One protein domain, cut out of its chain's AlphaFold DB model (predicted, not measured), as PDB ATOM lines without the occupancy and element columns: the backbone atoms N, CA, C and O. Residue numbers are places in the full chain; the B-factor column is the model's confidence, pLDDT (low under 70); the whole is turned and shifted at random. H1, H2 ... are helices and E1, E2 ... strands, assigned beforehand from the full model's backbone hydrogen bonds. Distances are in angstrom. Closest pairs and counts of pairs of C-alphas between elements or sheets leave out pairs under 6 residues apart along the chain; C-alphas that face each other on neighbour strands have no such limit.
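What this domain is: This is residues 7 to 113 of the 128 residues of an uncharacterized protein of Bacillus sp. 7586-K (UniProt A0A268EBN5). A small three-stranded sheet forms a wall with the helix H2 slantwise over one face and the other face bare, and a very long helix, H1, packs on H2 with residues 26 to 37 while its residues 7 to 21 stick out well beyond this body. The short H3 packs on H2, and at the far end of the printed part residues 108 to 113, mostly of H4, stick out too. The printed part has 107 residues with four named helices and three named strands, in the order H1 E1 E2 E3 H2 H3 H4; the sheet runs E1 - E2 - E3, all antiparallel, and the class is mixed, helices and strands. The whole is loose, with a radius of gyration of the C-alphas of 16.3 A, and a rod in outline, spanning 59 by 26 by 20 A.

Where its parts are: Find C-alpha 7 at (24.935, 42.103, 105.995); from there H1, residues 7 to 38, runs 47.1 A to C-alpha 38 at (-16.627, 26.180, 121.385). Next come E1, residues 43 to 48, 16.8 A long, E2, residues 53 to 60, 22.4 A, and E3, residues 63 to 70, 23.4 A. H2, residues 79 to 90, is 16.5 A long. Then look for H3, residues 96 to 99, and H4, residues 106 to 112, which ends with C-alpha 112 at (12.098, 47.248, 101.498).

How they stand to each other: Begin at the sheet, a meander, each strand the antiparallel neighbour of the one before. In the hairpin of E1 and E2, look for N 46 and O 55, 2.8 A apart and within hydrogen-bond range. In the hairpin of E2 and E3, N 56 and O 67 are within range at 2.8 A. H2 is on the sheet, two layers with a helix on one face, at a height over the sheet of 7.0 A. It lies over E2 and E3, slantwise to the strands at 44 degrees to E3 on the local plane; its closest C-alphas to E3 are those of Ala 90 and Gly 67, 4.2 A apart. H1 touches H2 with residues 26 to 37 alone, the closest C-alphas being Leu 33 and Leu 84, 5.5 A apart; they run the same way at a tilt of 37 degrees, only just steep. H3 touches H2, the closest C-alphas being Val 98 and Ile 81, 6.8 A apart. H3 and H4 are apart. In H1 and H2 every O i to N i+4 pair is within hydrogen-bond range; H4 has 0 of 3, with 1 of 4 O i to N i+3 pairs, and H3 is too short for an O i to N i+4 pair.

The domain as a whole: The C-alphas farthest apart are those of Glu 7 and Gly 62, 59.2 A. The printed part has no cut and no long link. Without the stretches that stand free, the body spans 43 by 27 by 18 A. The mean pLDDT of the printed part is 86.2; look for low confidence, under 70, at residues 105 to 113.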
ATOM      1  N   GLU A   7      26.115  41.248 105.832       75.81
ATOM      2  CA  GLU A   7      24.935  42.103 105.995       75.81
ATOM      3  C   GLU A   7      23.676  41.508 105.339       75.81
ATOM      4  O   GLU A   7      22.631  41.414 105.977       75.81
ATOM      5  N   SER A   8      23.779  40.998 104.105       72.31
ATOM      6  CA  SER A   8      22.647  40.328 103.442       72.31
ATOM      7  C   SER A   8      22.179  39.069 104.185       72.31
ATOM      8  O   SER A   8      20.989  38.756 104.199       72.31
ATOM      9  N   TYR A   9      23.103  38.367 104.846       76.12
ATOM     10  CA  TYR A   9      22.796  37.195 105.659       76.12
ATOM     11  C   TYR A   9      22.113  37.573 106.982       76.12
ATOM     12  O   TYR A   9      21.129  36.945 107.366       76.12
ATOM     13  N   GLU A  10      22.586  38.622 107.656       79.88
ATOM     14  CA  GLU A  10      21.978  39.139 108.890       79.88
ATOM     15  C   GLU A  10      20.548  39.650 108.652       79.88
ATOM     16  O   GLU A  10      19.648  39.329 109.429       79.88
ATOM     17  N   ILE A  11      20.305  40.345 107.533       77.75
ATOM     18  CA  ILE A  11      18.957  40.772 107.118       77.75
ATOM     19  C   ILE A  11      18.052  39.557 106.883       77.75
ATOM     20  O   ILE A  11      16.922  39.517 107.372       77.75
ATOM     21  N   ALA A  12      18.538  38.539 106.166       74.75
ATOM     22  CA  ALA A  12      17.760  37.330 105.906       74.75
ATOM     23  C   ALA A  12      17.384  36.594 107.205       74.75
ATOM     24  O   ALA A  12      16.245  36.149 107.351       74.75
ATOM     25  N   LEU A  13      18.308  36.506 108.168       80.25
ATOM     26  CA  LEU A  13      18.042  35.909 109.479       80.25
ATOM     27  C   LEU A  13      16.976  36.676 110.266       80.25
ATOM     28  O   LEU A  13      16.102  36.056 110.877       80.25
ATOM     29  N   ASP A  14      17.019  38.008 110.246       80.88
ATOM     30  CA  ASP A  14      16.018  38.831 110.925       80.88
ATOM     31  C   ASP A  14      14.618  38.657 110.310       80.88
ATOM     32  O   ASP A  14      13.632  38.476 111.031       80.88
ATOM     33  N   VAL A  15      14.526  38.610 108.977       76.56
ATOM     34  CA  VAL A  15      13.265  38.352 108.263       76.56
ATOM     35  C   VAL A  15      12.691  36.979 108.626       76.56
ATOM     36  O   VAL A  15      11.502  36.876 108.943       76.56
ATOM     37  N   VAL A  16      13.522  35.932 108.641       78.06
ATOM     38  CA  VAL A  16      13.098  34.577 109.039       78.06
ATOM     39  C   VAL A  16      12.568  34.581 110.471       78.06
ATOM     40  O   VAL A  16      11.467  34.095 110.724       78.06
ATOM     41  N   LYS A  17      13.294  35.206 111.400       83.94
ATOM     42  CA  LYS A  17      12.887  35.281 112.806       83.94
ATOM     43  C   LYS A  17      11.553  36.010 112.981       83.94
ATOM     44  O   LYS A  17      10.690  35.555 113.736       83.94
ATOM     45  N   ARG A  18      11.343  37.126 112.274       81.12
ATOM     46  CA  ARG A  18      10.064  37.856 112.286       81.12
ATOM     47  C   ARG A  18       8.919  37.003 111.742       81.12
ATOM     48  O   ARG A  18       7.838  36.989 112.336       81.12
ATOM     49  N   TYR A  19       9.165  36.253 110.670       82.25
ATOM     50  CA  TYR A  19       8.191  35.328 110.100       82.25
ATOM     51  C   TYR A  19       7.821  34.191 111.067       82.25
ATOM     52  O   TYR A  19       6.639  33.916 111.270       82.25
ATOM     53  N   GLU A  20       8.794  33.564 111.728       84.31
ATOM     54  CA  GLU A  20       8.540  32.496 112.706       84.31
ATOM     55  C   GLU A  20       7.704  32.989 113.893       84.31
ATOM     56  O   GLU A  20       6.703  32.369 114.262       84.31
ATOM     57  N   VAL A  21       8.053  34.155 114.447       86.38
ATOM     58  CA  VAL A  21       7.275  34.794 115.521       86.38
ATOM     59  C   VAL A  21       5.846  35.089 115.058       86.38
ATOM     60  O   VAL A  21       4.890  34.893 115.815       86.38
ATOM     61  N   ARG A  22       5.674  35.541 113.811       82.19
ATOM     62  CA  ARG A  22       4.357  35.806 113.220       82.19
ATOM     63  C   ARG A  22       3.515  34.536 113.120       82.19
ATOM     64  O   ARG A  22       2.341  34.570 113.496       82.19
ATOM     65  N   GLN A  23       4.102  33.434 112.658       84.69
ATOM     66  CA  GLN A  23       3.418  32.144 112.560       84.69
ATOM     67  C   GLN A  23       3.012  31.616 113.936       84.69
ATOM     68  O   GLN A  23       1.856  31.242 114.135       84.69
ATOM     69  N   ALA A  24       3.908  31.686 114.924       88.31
ATOM     70  CA  ALA A  24       3.599  31.284 116.294       88.31
ATOM     71  C   ALA A  24       2.417  32.081 116.879       88.31
ATOM     72  O   ALA A  24       1.507  31.500 117.477       88.31
ATOM     73  N   LYS A  25       2.378  33.402 116.647       87.69
ATOM     74  CA  LYS A  25       1.249  34.253 117.056       87.69
ATOM     75  C   LYS A  25      -0.053  33.853 116.360       87.69
ATOM     76  O   LYS A  25      -1.078  33.752 117.027       87.69
ATOM     77  N   LEU A  26      -0.036  33.595 115.050       86.88
ATOM     78  CA  LEU A  26      -1.231  33.141 114.323       86.88
ATOM     79  C   LEU A  26      -1.775  31.830 114.876       86.88
ATOM     80  O   LEU A  26      -2.983  31.704 115.064       86.88
ATOM     81  N   GLU A  27      -0.901  30.873 115.174       90.94
ATOM     82  CA  GLU A  27      -1.308  29.604 115.773       90.94
ATOM     83  C   GLU A  27      -1.934  29.798 117.156       90.94
ATOM     84  O   GLU A  27      -2.957  29.185 117.470       90.94
ATOM     85  N   GLN A  28      -1.400  30.713 117.966       91.19
ATOM     86  CA  GLN A  28      -2.020  31.074 119.239       91.19
ATOM     87  C   GLN A  28      -3.416  31.691 119.044       91.19
ATOM     88  O   GLN A  28      -4.359  31.299 119.735       91.19
ATOM     89  N   LEU A  29      -3.583  32.596 118.073       91.56
ATOM     90  CA  LEU A  29      -4.885  33.194 117.756       91.56
ATOM     91  C   LEU A  29      -5.891  32.163 117.232       91.56
ATOM     92  O   LEU A  29      -7.071  32.241 117.571       91.56
ATOM     93  N   LYS A  30      -5.451  31.174 116.445       92.50
ATOM     94  CA  LYS A  30      -6.310  30.066 115.996       92.50
ATOM     95  C   LYS A  30      -6.815  29.237 117.174       92.50
ATOM     96  O   LYS A  30      -7.993  28.879 117.200       92.50
ATOM     97  N   LYS A  31      -5.952  28.953 118.157       93.81
ATOM     98  CA  LYS A  31      -6.348  28.246 119.384       93.81
ATOM     99  C   LYS A  31      -7.368  29.052 120.187       93.81
ATOM    100  O   LYS A  31      -8.391  28.493 120.572       93.81
ATOM    101  N   ASP A  32      -7.137  30.354 120.373       93.19
ATOM    102  CA  ASP A  32      -8.083  31.239 121.072       93.19
ATOM    103  C   ASP A  32      -9.429  31.324 120.335       93.19
ATOM    104  O   ASP A  32     -10.492  31.165 120.935       93.19
ATOM    105  N   LEU A  33      -9.400  31.468 119.007       94.00
ATOM    106  CA  LEU A  33     -10.599  31.452 118.174       94.00
ATOM    107  C   LEU A  33     -11.374  30.139 118.327       94.00
ATOM    108  O   LEU A  33     -12.587  30.175 118.525       94.00
ATOM    109  N   SER A  34     -10.694  28.994 118.263       94.44
ATOM    110  CA  SER A  34     -11.317  27.677 118.435       94.44
ATOM    111  C   SER A  34     -11.972  27.539 119.812       94.44
ATOM    112  O   SER A  34     -13.143  27.167 119.917       94.44
ATOM    113  N   TYR A  35     -11.254  27.934 120.867       95.88
ATOM    114  CA  TYR A  35     -11.772  27.930 122.231       95.88
ATOM    115  C   TYR A  35     -13.019  28.810 122.368       95.88
ATOM    116  O   TYR A  35     -14.043  28.355 122.874       95.88
ATOM    117  N   LYS A  36     -12.996  30.047 121.863       94.50
ATOM    118  CA  LYS A  36     -14.169  30.935 121.924       94.50
ATOM    119  C   LYS A  36     -15.329  30.413 121.100       94.50
ATOM    120  O   LYS A  36     -16.469  30.475 121.550       94.50
ATOM    121  N   LEU A  37     -15.046  29.863 119.920       95.38
ATOM    122  CA  LEU A  37     -16.069  29.247 119.094       95.38
ATOM    123  C   LEU A  37     -16.743  28.100 119.838       95.38
ATOM    124  O   LEU A  37     -17.956  27.988 119.731       95.38
ATOM    125  N   SER A  38     -16.028  27.294 120.628       95.50
ATOM    126  CA  SER A  38     -16.627  26.180 121.385       95.50
ATOM    127  C   SER A  38     -17.797  26.582 122.299       95.50
ATOM    128  O   SER A  38     -18.667  25.755 122.542       95.50
ATOM    129  N   LYS A  39     -17.887  27.858 122.706       93.69
ATOM    130  CA  LYS A  39     -18.982  28.397 123.534       93.69
ATOM    131  C   LYS A  39     -20.331  28.512 122.810       93.69
ATOM    132  O   LYS A  39     -21.348  28.723 123.455       93.69
ATOM    133  N   PHE A  40     -20.344  28.413 121.483       95.75
ATOM    134  CA  PHE A  40     -21.553  28.557 120.670       95.75
ATOM    135  C   PHE A  40     -22.070  27.200 120.185       95.75
ATOM    136  O   PHE A  40     -21.270  26.318 119.865       95.75
ATOM    137  N   THR A  41     -23.382  27.049 120.030       92.38
ATOM    138  CA  THR A  41     -23.991  25.844 119.436       92.38
ATOM    139  C   THR A  41     -24.074  25.962 117.917       92.38
ATOM    140  O   THR A  41     -23.475  25.161 117.204       92.38
ATOM    141  N   ASP A  42     -24.685  27.033 117.416       92.94
ATOM    142  CA  ASP A  42     -24.775  27.333 115.986       92.94
ATOM    143  C   ASP A  42     -23.804  28.448 115.631       92.94
ATOM    144  O   ASP A  42     -23.750  29.463 116.320       92.94
ATOM    145  N   LYS A  43     -23.006  28.264 114.576       95.06
ATOM    146  CA  LYS A  43     -21.946  29.196 114.167       95.06
ATOM    147  C   LYS A  43     -21.955  29.379 112.663       95.06
ATOM    148  O   LYS A  43     -21.897  28.406 111.916       95.06
ATOM    149  N   LYS A  44     -21.946  30.628 112.206       96.75
ATOM    150  CA  LYS A  44     -21.809  30.956 110.786       96.75
ATOM    151  C   LYS A  44     -20.960  32.203 110.599       96.75
ATOM    152  O   LYS A  44     -21.084  33.180 111.332       96.75
ATOM    153  N   PHE A  45     -20.111  32.155 109.580       96.69
ATOM    154  CA  PHE A  45     -19.326  33.293 109.125       96.69
ATOM    155  C   PHE A  45     -19.778  33.700 107.728       96.69
ATOM    156  O   PHE A  45     -19.955  32.858 106.847       96.69
ATOM    157  N   LYS A  46     -19.919  35.004 107.514       96.56
ATOM    158  CA  LYS A  46     -20.049  35.618 106.197       96.56
ATOM    159  C   LYS A  46     -18.828  36.497 105.974       96.56
ATOM    160  O   LYS A  46     -18.621  37.461 106.704       96.56
ATOM    161  N   ILE A  47     -18.023  36.141 104.981       94.12
ATOM    162  CA  ILE A  47     -16.749  36.798 104.687       94.12
ATOM    163  C   ILE A  47     -16.876  37.553 103.367       94.12
ATOM    164  O   ILE A  47     -17.176  36.958 102.334       94.12
ATOM    165  N   ASN A  48     -16.616  38.858 103.396       92.75
ATOM    166  CA  ASN A  48     -16.523  39.701 102.215       92.75
ATOM    167  C   ASN A  48     -15.082  40.193 102.052       92.75
ATOM    168  O   ASN A  48     -14.692  41.215 102.612       92.75
ATOM    169  N   LYS A  49     -14.297  39.472 101.243       88.12
ATOM    170  CA  LYS A  49     -12.885  39.800 100.991       88.12
ATOM    171  C   LYS A  49     -12.703  41.163 100.315       88.12
ATOM    172  O   LYS A  49     -11.752  41.866 100.628       88.12
ATOM    173  N   LYS A  50     -13.626  41.561  99.427       87.38
ATOM    174  CA  LYS A  50     -13.558  42.856  98.721       87.38
ATOM    175  C   LYS A  50     -13.744  44.030  99.680       87.38
ATOM    176  O   LYS A  50     -13.016  45.008  99.592       87.38
ATOM    177  N   ALA A  51     -14.692  43.907 100.608       88.62
ATOM    178  CA  ALA A  51     -14.939  44.914 101.638       88.62
ATOM    179  C   ALA A  51     -14.060  44.739 102.890       88.62
ATOM    180  O   ALA A  51     -14.239  45.480 103.851       88.62
ATOM    181  N   LYS A  52     -13.151  43.748 102.903       91.31
ATOM    182  CA  LYS A  52     -12.351  43.343 104.070       91.31
ATOM    183  C   LYS A  52     -13.197  43.225 105.354       91.31
ATOM    184  O   LYS A  52     -12.836  43.729 106.416       91.31
ATOM    185  N   GLU A  53     -14.355  42.576 105.234       94.38
ATOM    186  CA  GLU A  53     -15.375  42.491 106.282       94.38
ATOM    187  C   GLU A  53     -15.700  41.033 106.627       94.38
ATOM    188  O   GLU A  53     -15.817  40.176 105.746       94.38
ATOM    189  N   ILE A  54     -15.897  40.763 107.917       95.81
ATOM    190  CA  ILE A  54     -16.359  39.475 108.435       95.81
ATOM    191  C   ILE A  54     -17.528  39.711 109.385       95.81
ATOM    192  O   ILE A  54     -17.410  40.430 110.377       95.81
ATOM    193  N   ILE A  55     -18.649  39.056 109.101       96.69
ATOM    194  CA  ILE A  55     -19.806  38.988 109.991       96.69
ATOM    195  C   ILE A  55     -19.860  37.581 110.575       96.69
ATOM    196  O   ILE A  55     -19.884  36.591 109.841       96.69
ATOM    197  N   PHE A  56     -19.880  37.502 111.896       97.94
ATOM    198  CA  PHE A  56     -20.098  36.284 112.656       97.94
ATOM    199  C   PHE A  56     -21.506  36.295 113.244       97.94
ATOM    200  O   PHE A  56     -21.947  37.307 113.784       97.94
ATOM    201  N   THR A  57     -22.187  35.159 113.169       97.06
ATOM    202  CA  THR A  57     -23.448  34.911 113.867       97.06
ATOM    203  C   THR A  57     -23.327  33.607 114.635       97.06
ATOM    204  O   THR A  57     -22.881  32.608 114.057       97.06
ATOM    205  N   GLY A  58     -23.772  33.585 115.886       96.62
ATOM    206  CA  GLY A  58     -23.891  32.331 116.609       96.62
ATOM    207  C   GLY A  58     -24.862  32.358 117.776       96.62
ATOM    208  O   GLY A  58     -25.342  33.421 118.155       96.62
ATOM    209  N   VAL A  59     -25.172  31.182 118.315       96.38
ATOM    210  CA  VAL A  59     -26.109  31.018 119.437       96.38
ATOM    211  C   VAL A  59     -25.345  30.651 120.705       96.38
ATOM    212  O   VAL A  59     -24.573  29.692 120.699       96.38
ATOM    213  N   ILE A  60     -25.550  31.420 121.775       95.31
ATOM    214  CA  ILE A  60     -25.002  31.182 123.117       95.31
ATOM    215  C   ILE A  60     -26.109  31.413 124.145       95.31
ATOM    216  O   ILE A  60     -26.860  32.381 124.032       95.31
ATOM    217  N   ASP A  61     -26.269  30.494 125.098       93.75
ATOM    218  CA  ASP A  61     -27.328  30.541 126.120       93.75
ATOM    219  C   ASP A  61     -28.739  30.777 125.537       93.75
ATOM    220  O   ASP A  61     -29.542  31.550 126.060       93.75
ATOM    221  N   GLY A  62     -29.024  30.154 124.385       93.12
ATOM    222  CA  GLY A  62     -30.299  30.288 123.666       93.12
ATOM    223  C   GLY A  62     -30.513  31.636 122.963       93.12
ATOM    224  O   GLY A  62     -31.581  31.862 122.398       93.12
ATOM    225  N   LYS A  63     -29.521  32.533 122.966       95.19
ATOM    226  CA  LYS A  63     -29.589  33.853 122.327       95.19
ATOM    227  C   LYS A  63     -28.728  33.901 121.076       95.19
ATOM    228  O   LYS A  63     -27.561  33.515 121.093       95.19
ATOM    229  N   LEU A  64     -29.299  34.436 119.999       96.06
ATOM    230  CA  LEU A  64     -28.541  34.779 118.804       96.06
ATOM    231  C   LEU A  64     -27.698  36.026 119.085       96.06
ATOM    232  O   LEU A  64     -28.232  37.083 119.415       96.06
ATOM    233  N   VAL A  65     -26.390  35.909 118.897       96.88
ATOM    234  CA  VAL A  65     -25.451  37.027 118.934       96.88
ATOM    235  C   VAL A  65     -24.795  37.217 117.577       96.88
ATOM    236  O   VAL A  65     -24.623  36.282 116.788       96.88
ATOM    237  N   VAL A  66     -24.424  38.462 117.306       96.56
ATOM    238  CA  VAL A  66     -23.810  38.870 116.048       96.56
ATOM    239  C   VAL A  66     -22.596  39.723 116.358       96.56
ATOM    240  O   VAL A  66     -22.644  40.608 117.207       96.56
ATOM    241  N   GLY A  67     -21.507  39.469 115.647       96.69
ATOM    242  CA  GLY A  67     -20.290  40.253 115.745       96.69
ATOM    243  C   GLY A  67     -19.763  40.613 114.370       96.69
ATOM    244  O   GLY A  67     -19.901  39.852 113.413       96.69
ATOM    245  N   LYS A  68     -19.163  41.797 114.258       96.56
ATOM    246  CA  LYS A  68     -18.695  42.337 112.981       96.56
ATOM    247  C   LYS A  68     -17.264  42.850 113.082       96.56
ATOM    248  O   LYS A  68     -16.960  43.723 113.899       96.56
ATOM    249  N   SER A  69     -16.405  42.356 112.202       95.81
ATOM    250  CA  SER A  69     -15.065  42.885 111.966       95.81
ATOM    251  C   SER A  69     -14.994  43.545 110.592       95.81
ATOM    252  O   SER A  69     -15.543  43.018 109.626       95.81
ATOM    253  N   VAL A  70     -14.339  44.700 110.519       93.94
ATOM    254  CA  VAL A  70     -14.067  45.439 109.281       93.94
ATOM    255  C   VAL A  70     -12.656  45.990 109.406       93.94
ATOM    256  O   VAL A  70     -12.354  46.657 110.394       93.94
ATOM    257  N   CYS A  71     -11.805  45.695 108.431       88.44
ATOM    258  CA  CYS A  71     -10.481  46.299 108.323       88.44
ATOM    259  C   CYS A  71     -10.596  47.774 107.918       88.44
ATOM    260  O   CYS A  71     -11.458  48.129 107.110       88.44
ATOM    261  N   VAL A  72      -9.696  48.629 108.407       87.00
ATOM    262  CA  VAL A  72      -9.571  49.985 107.854       87.00
ATOM    263  C   VAL A  72      -8.826  49.955 106.513       87.00
ATOM    264  O   VAL A  72      -8.275  48.928 106.109       87.00
ATOM    265  N   LYS A  73      -8.849  51.076 105.776       78.38
ATOM    266  CA  LYS A  73      -8.344  51.184 104.391       78.38
ATOM    267  C   LYS A  73      -6.945  50.573 104.220       78.38
ATOM    268  O   LYS A  73      -6.740  49.772 103.303       78.38
ATOM    269  N   ASP A  74      -6.055  50.876 105.158       83.62
ATOM    270  CA  ASP A  74      -4.634  50.531 105.093       83.62
ATOM    271  C   ASP A  74      -4.281  49.231 105.823       83.62
ATOM    272  O   ASP A  74      -3.109  48.878 105.891       83.62
ATOM    273  N   ASP A  75      -5.256  48.504 106.364       83.44
ATOM    274  CA  ASP A  75      -4.996  47.229 107.026       83.44
ATOM    275  C   ASP A  75      -4.801  46.109 105.998       83.44
ATOM    276  O   ASP A  75      -5.514  46.009 104.987       83.44
ATOM    277  N   ILE A  76      -3.875  45.207 106.296       84.38
ATOM    278  CA  ILE A  76      -3.738  43.928 105.614       84.38
ATOM    279  C   ILE A  76      -4.844  43.013 106.135       84.38
ATOM    280  O   ILE A  76      -4.991  42.781 107.336       84.38
ATOM    281  N   TYR A  77      -5.654  42.504 105.209       84.19
ATOM    282  CA  TYR A  77      -6.723  41.580 105.550       84.19
ATOM    283  C   TYR A  77      -6.124  40.241 105.985       84.19
ATOM    284  O   TYR A  77      -5.530  39.529 105.176       84.19
ATOM    285  N   GLU A  78      -6.334  39.885 107.249       89.56
ATOM    286  CA  GLU A  78      -6.000  38.573 107.792       89.56
ATOM    287  C   GLU A  78      -7.273  37.939 108.376       89.56
ATOM    288  O   GLU A  78      -7.995  38.534 109.183       89.56
ATOM    289  N   GLU A  79      -7.590  36.731 107.911       90.12
ATOM    290  CA  GLU A  79      -8.877  36.089 108.159       90.12
ATOM    291  C   GLU A  79      -9.039  35.587 109.601       90.12
ATOM    292  O   GLU A  79     -10.128  35.712 110.164       90.12
ATOM    293  N   VAL A  80      -7.994  35.030 110.218       91.94
ATOM    294  CA  VAL A  80      -8.019  34.547 111.610       91.94
ATOM    295  C   VAL A  80      -8.242  35.708 112.576       91.94
ATOM    296  O   VAL A  80      -9.118  35.628 113.440       91.94
ATOM    297  N   ILE A  81      -7.507  36.804 112.395       92.62
ATOM    298  CA  ILE A  81      -7.625  38.038 113.171       92.62
ATOM    299  C   ILE A  81      -9.030  38.615 112.995       92.62
ATOM    300  O   ILE A  81      -9.723  38.879 113.981       92.62
ATOM    301  N   GLY A  82      -9.503  38.740 111.750       93.81
ATOM    302  CA  GLY A  82     -10.842  39.247 111.463       93.81
ATOM    303  C   GLY A  82     -11.949  38.402 112.106       93.81
ATOM    304  O   GLY A  82     -12.878  38.954 112.702       93.81
ATOM    305  N   LYS A  83     -11.841  37.067 112.040       95.81
ATOM    306  CA  LYS A  83     -12.786  36.141 112.682       95.81
ATOM    307  C   LYS A  83     -12.761  36.280 114.198       95.81
ATOM    308  O   LYS A  83     -13.825  36.348 114.805       95.81
ATOM    309  N   LEU A  84     -11.576  36.356 114.804       95.88
ATOM    310  CA  LEU A  84     -11.435  36.485 116.251       95.88
ATOM    311  C   LEU A  84     -12.019  37.804 116.762       95.88
ATOM    312  O   LEU A  84     -12.758  37.790 117.741       95.88
ATOM    313  N   ILE A  85     -11.778  38.921 116.070       95.50
ATOM    314  CA  ILE A  85     -12.396  40.214 116.401       95.50
ATOM    315  C   ILE A  85     -13.924  40.114 116.331       95.50
ATOM    316  O   ILE A  85     -14.609  40.568 117.247       95.50
ATOM    317  N   ALA A  86     -14.471  39.511 115.270       96.50
ATOM    318  CA  ALA A  86     -15.915  39.342 115.132       96.50
ATOM    319  C   ALA A  86     -16.495  38.485 116.273       96.50
ATOM    320  O   ALA A  86     -17.494  38.870 116.873       96.50
ATOM    321  N   VAL A  87     -15.844  37.375 116.633       96.81
ATOM    322  CA  VAL A  87     -16.285  36.502 117.734       96.81
ATOM    323  C   VAL A  87     -16.183  37.198 119.095       96.81
ATOM    324  O   VAL A  87     -17.139  37.152 119.862       96.81
ATOM    325  N   LYS A  88     -15.075  37.888 119.398       96.00
ATOM    326  CA  LYS A  88     -14.908  38.619 120.669       96.00
ATOM    327  C   LYS A  88     -15.940  39.733 120.824       96.00
ATOM    328  O   LYS A  88     -16.531  39.852 121.890       96.00
ATOM    329  N   LYS A  89     -16.256  40.463 119.747       95.69
ATOM    330  CA  LYS A  89     -17.363  41.433 119.749       95.69
ATOM    331  C   LYS A  89     -18.717  40.781 120.029       95.69
ATOM    332  O   LYS A  89     -19.490  41.336 120.794       95.69
ATOM    333  N   ALA A  90     -18.996  39.609 119.455       95.25
ATOM    334  CA  ALA A  90     -20.236  38.880 119.738       95.25
ATOM    335  C   ALA A  90     -20.329  38.399 121.201       95.25
ATOM    336  O   ALA A  90     -21.428  38.229 121.718       95.25
ATOM    337  N   LEU A  91     -19.184  38.202 121.861       94.06
ATOM    338  CA  LEU A  91     -19.068  37.868 123.284       94.06
ATOM    339  C   LEU A  91     -18.965  39.100 124.204       94.06
ATOM    340  O   LEU A  91     -18.815  38.923 125.409       94.06
ATOM    341  N   ASN A  92     -19.019  40.327 123.669       94.81
ATOM    342  CA  ASN A  92     -18.739  41.569 124.406       94.81
ATOM    343  C   ASN A  92     -17.378  41.569 125.138       94.81
ATOM    344  O   ASN A  92     -17.236  42.143 126.215       94.81
ATOM    345  N   GLU A  93     -16.363  40.930 124.556       94.50
ATOM    346  CA  GLU A  93     -14.994  40.922 125.076       94.50
ATOM    347  C   GLU A  93     -14.137  42.030 124.438       94.50
ATOM    348  O   GLU A  93     -14.349  42.419 123.286       94.50
ATOM    349  N   ASP A  94     -13.104  42.486 125.158       92.06
ATOM    350  CA  ASP A  94     -12.132  43.443 124.623       92.06
ATOM    351  C   ASP A  94     -11.341  42.874 123.428       92.06
ATOM    352  O   ASP A  94     -10.903  41.714 123.404       92.06
ATOM    353  N   ILE A  95     -11.133  43.733 122.429       92.62
ATOM    354  CA  ILE A  95     -10.432  43.413 121.181       92.62
ATOM    355  C   ILE A  95      -9.090  44.131 121.043       92.62
ATOM    356  O   ILE A  95      -8.382  43.869 120.072       92.62
ATOM    357  N   SER A  96      -8.729  45.012 121.978       89.31
ATOM    358  CA  SER A  96      -7.581  45.917 121.857       89.31
ATOM    359  C   SER A  96      -6.270  45.172 121.591       89.31
ATOM    360  O   SER A  96      -5.519  45.537 120.689       89.31
ATOM    361  N   GLU A  97      -6.030  44.068 122.302       85.25
ATOM    362  CA  GLU A  97      -4.850  43.210 122.105       85.25
ATOM    363  C   GLU A  97      -4.798  42.556 120.715       85.25
ATOM    364  O   GLU A  97      -3.733  42.441 120.114       85.25
ATOM    365  N   VAL A  98      -5.949  42.161 120.167       86.88
ATOM    366  CA  VAL A  98      -6.025  41.501 118.853       86.88
ATOM    367  C   VAL A  98      -5.854  42.522 117.728       86.88
ATOM    368  O   VAL A  98      -5.194  42.238 116.732       86.88
ATOM    369  N   VAL A  99      -6.402  43.728 117.896       86.50
ATOM    370  CA  VAL A  99      -6.285  44.821 116.919       86.50
ATOM    371  C   VAL A  99      -4.831  45.270 116.746       86.50
ATOM    372  O   VAL A  99      -4.428  45.573 115.629       86.50
ATOM    373  N   LYS A 100      -4.005  45.232 117.803       84.56
ATOM    374  CA  LYS A 100      -2.558  45.526 117.714       84.56
ATOM    375  C   LYS A 100      -1.788  44.577 116.785       84.56
ATOM    376  O   LYS A 100      -0.677  44.900 116.381       84.56
ATOM    377  N   LEU A 101      -2.348  43.405 116.474       84.19
ATOM    378  CA  LEU A 101      -1.738  42.412 115.584       84.19
ATOM    379  C   LEU A 101      -2.139  42.602 114.115       84.19
ATOM    380  O   LEU A 101      -1.650  41.863 113.260       84.19
ATOM    381  N   VAL A 102      -3.027  43.556 113.817       85.06
ATOM    382  CA  VAL A 102      -3.396  43.909 112.444       85.06
ATOM    383  C   VAL A 102      -2.228  44.647 111.797       85.06
ATOM    384  O   VAL A 102      -1.800  45.706 112.258       85.06
ATOM    385  N   GLU A 103      -1.699  44.071 110.725       81.81
ATOM    386  CA  GLU A 103      -0.615  44.673 109.952       81.81
ATOM    387  C   GLU A 103      -1.175  45.769 109.040       81.81
ATOM    388  O   GLU A 103      -2.291  45.657 108.534       81.81
ATOM    389  N   LYS A 104      -0.390  46.823 108.800       80.06
ATOM    390  CA  LYS A 104      -0.736  47.890 107.853       80.06
ATOM    391  C   LYS A 104       0.115  47.787 106.596       80.06
ATOM    392  O   LYS A 104       1.296  47.463 106.678       80.06
ATOM    393  N   VAL A 105      -0.468  48.129 105.450       64.44
ATOM    394  CA  VAL A 105       0.179  48.114 104.127       64.44
ATOM    395  C   VAL A 105       1.470  48.948 104.131       64.44
ATOM    396  O   VAL A 105       2.497  48.490 103.644       64.44
ATOM    397  N   TYR A 106       1.466  50.109 104.795       52.72
ATOM    398  CA  TYR A 106       2.616  51.023 104.850       52.72
ATOM    399  C   TYR A 106       3.788  50.575 105.747       52.72
ATOM    400  O   TYR A 106       4.829  51.224 105.738       52.72
ATOM    401  N   LEU A 107       3.664  49.481 106.511       48.84
ATOM    402  CA  LEU A 107       4.773  48.958 107.329       48.84
ATOM    403  C   LEU A 107       5.700  48.006 106.560       48.84
ATOM    404  O   LEU A 107       6.824  47.793 106.999       48.84
ATOM    405  N   TYR A 108       5.267  47.465 105.416       41.19
ATOM    406  CA  TYR A 108       6.117  46.605 104.582       41.19
ATOM    407  C   TYR A 108       6.914  47.382 103.527       41.19
ATOM    408  O   TYR A 108       7.981  46.930 103.120       41.19
ATOM    409  N   GLU A 109       6.440  48.557 103.099       39.94
ATOM    410  CA  GLU A 109       7.143  49.350 102.080       39.94
ATOM    411  C   GLU A 109       8.366  50.085 102.643       39.94
ATOM    412  O   GLU A 109       9.376  50.178 101.949       39.94
ATOM    413  N   TRP A 110       8.338  50.522 103.909       35.88
ATOM    414  CA  TRP A 110       9.471  51.240 104.513       35.88
ATOM    415  C   TRP A 110      10.693  50.343 104.775       35.88
ATOM    416  O   TRP A 110      11.826  50.819 104.755       35.88
ATOM    417  N   ASP A 111      10.476  49.038 104.959       41.16
ATOM    418  CA  ASP A 111      11.544  48.068 105.240       41.16
ATOM    419  C   ASP A 111      12.168  47.464 103.966       41.16
ATOM    420  O   ASP A 111      13.248  46.880 104.019       41.16
ATOM    421  N   MET A 112      11.528  47.636 102.799       40.94
ATOM    422  CA  MET A 112      12.098  47.248 101.498       40.94
ATOM    423  C   MET A 112      12.627  48.429 100.676       40.94
ATOM    424  O   MET A 112      13.464  48.221  99.801       40.94
ATOM    425  N   SER A 113      12.214  49.672 100.946       42.44
ATOM    426  CA  SER A 113      12.734  50.839 100.215       42.44
ATOM    427  C   SER A 113      14.164  51.235 100.604       42.44
ATOM    428  O   SER A 113      14.811  51.957  99.851       42.44
TER     429      SER A 113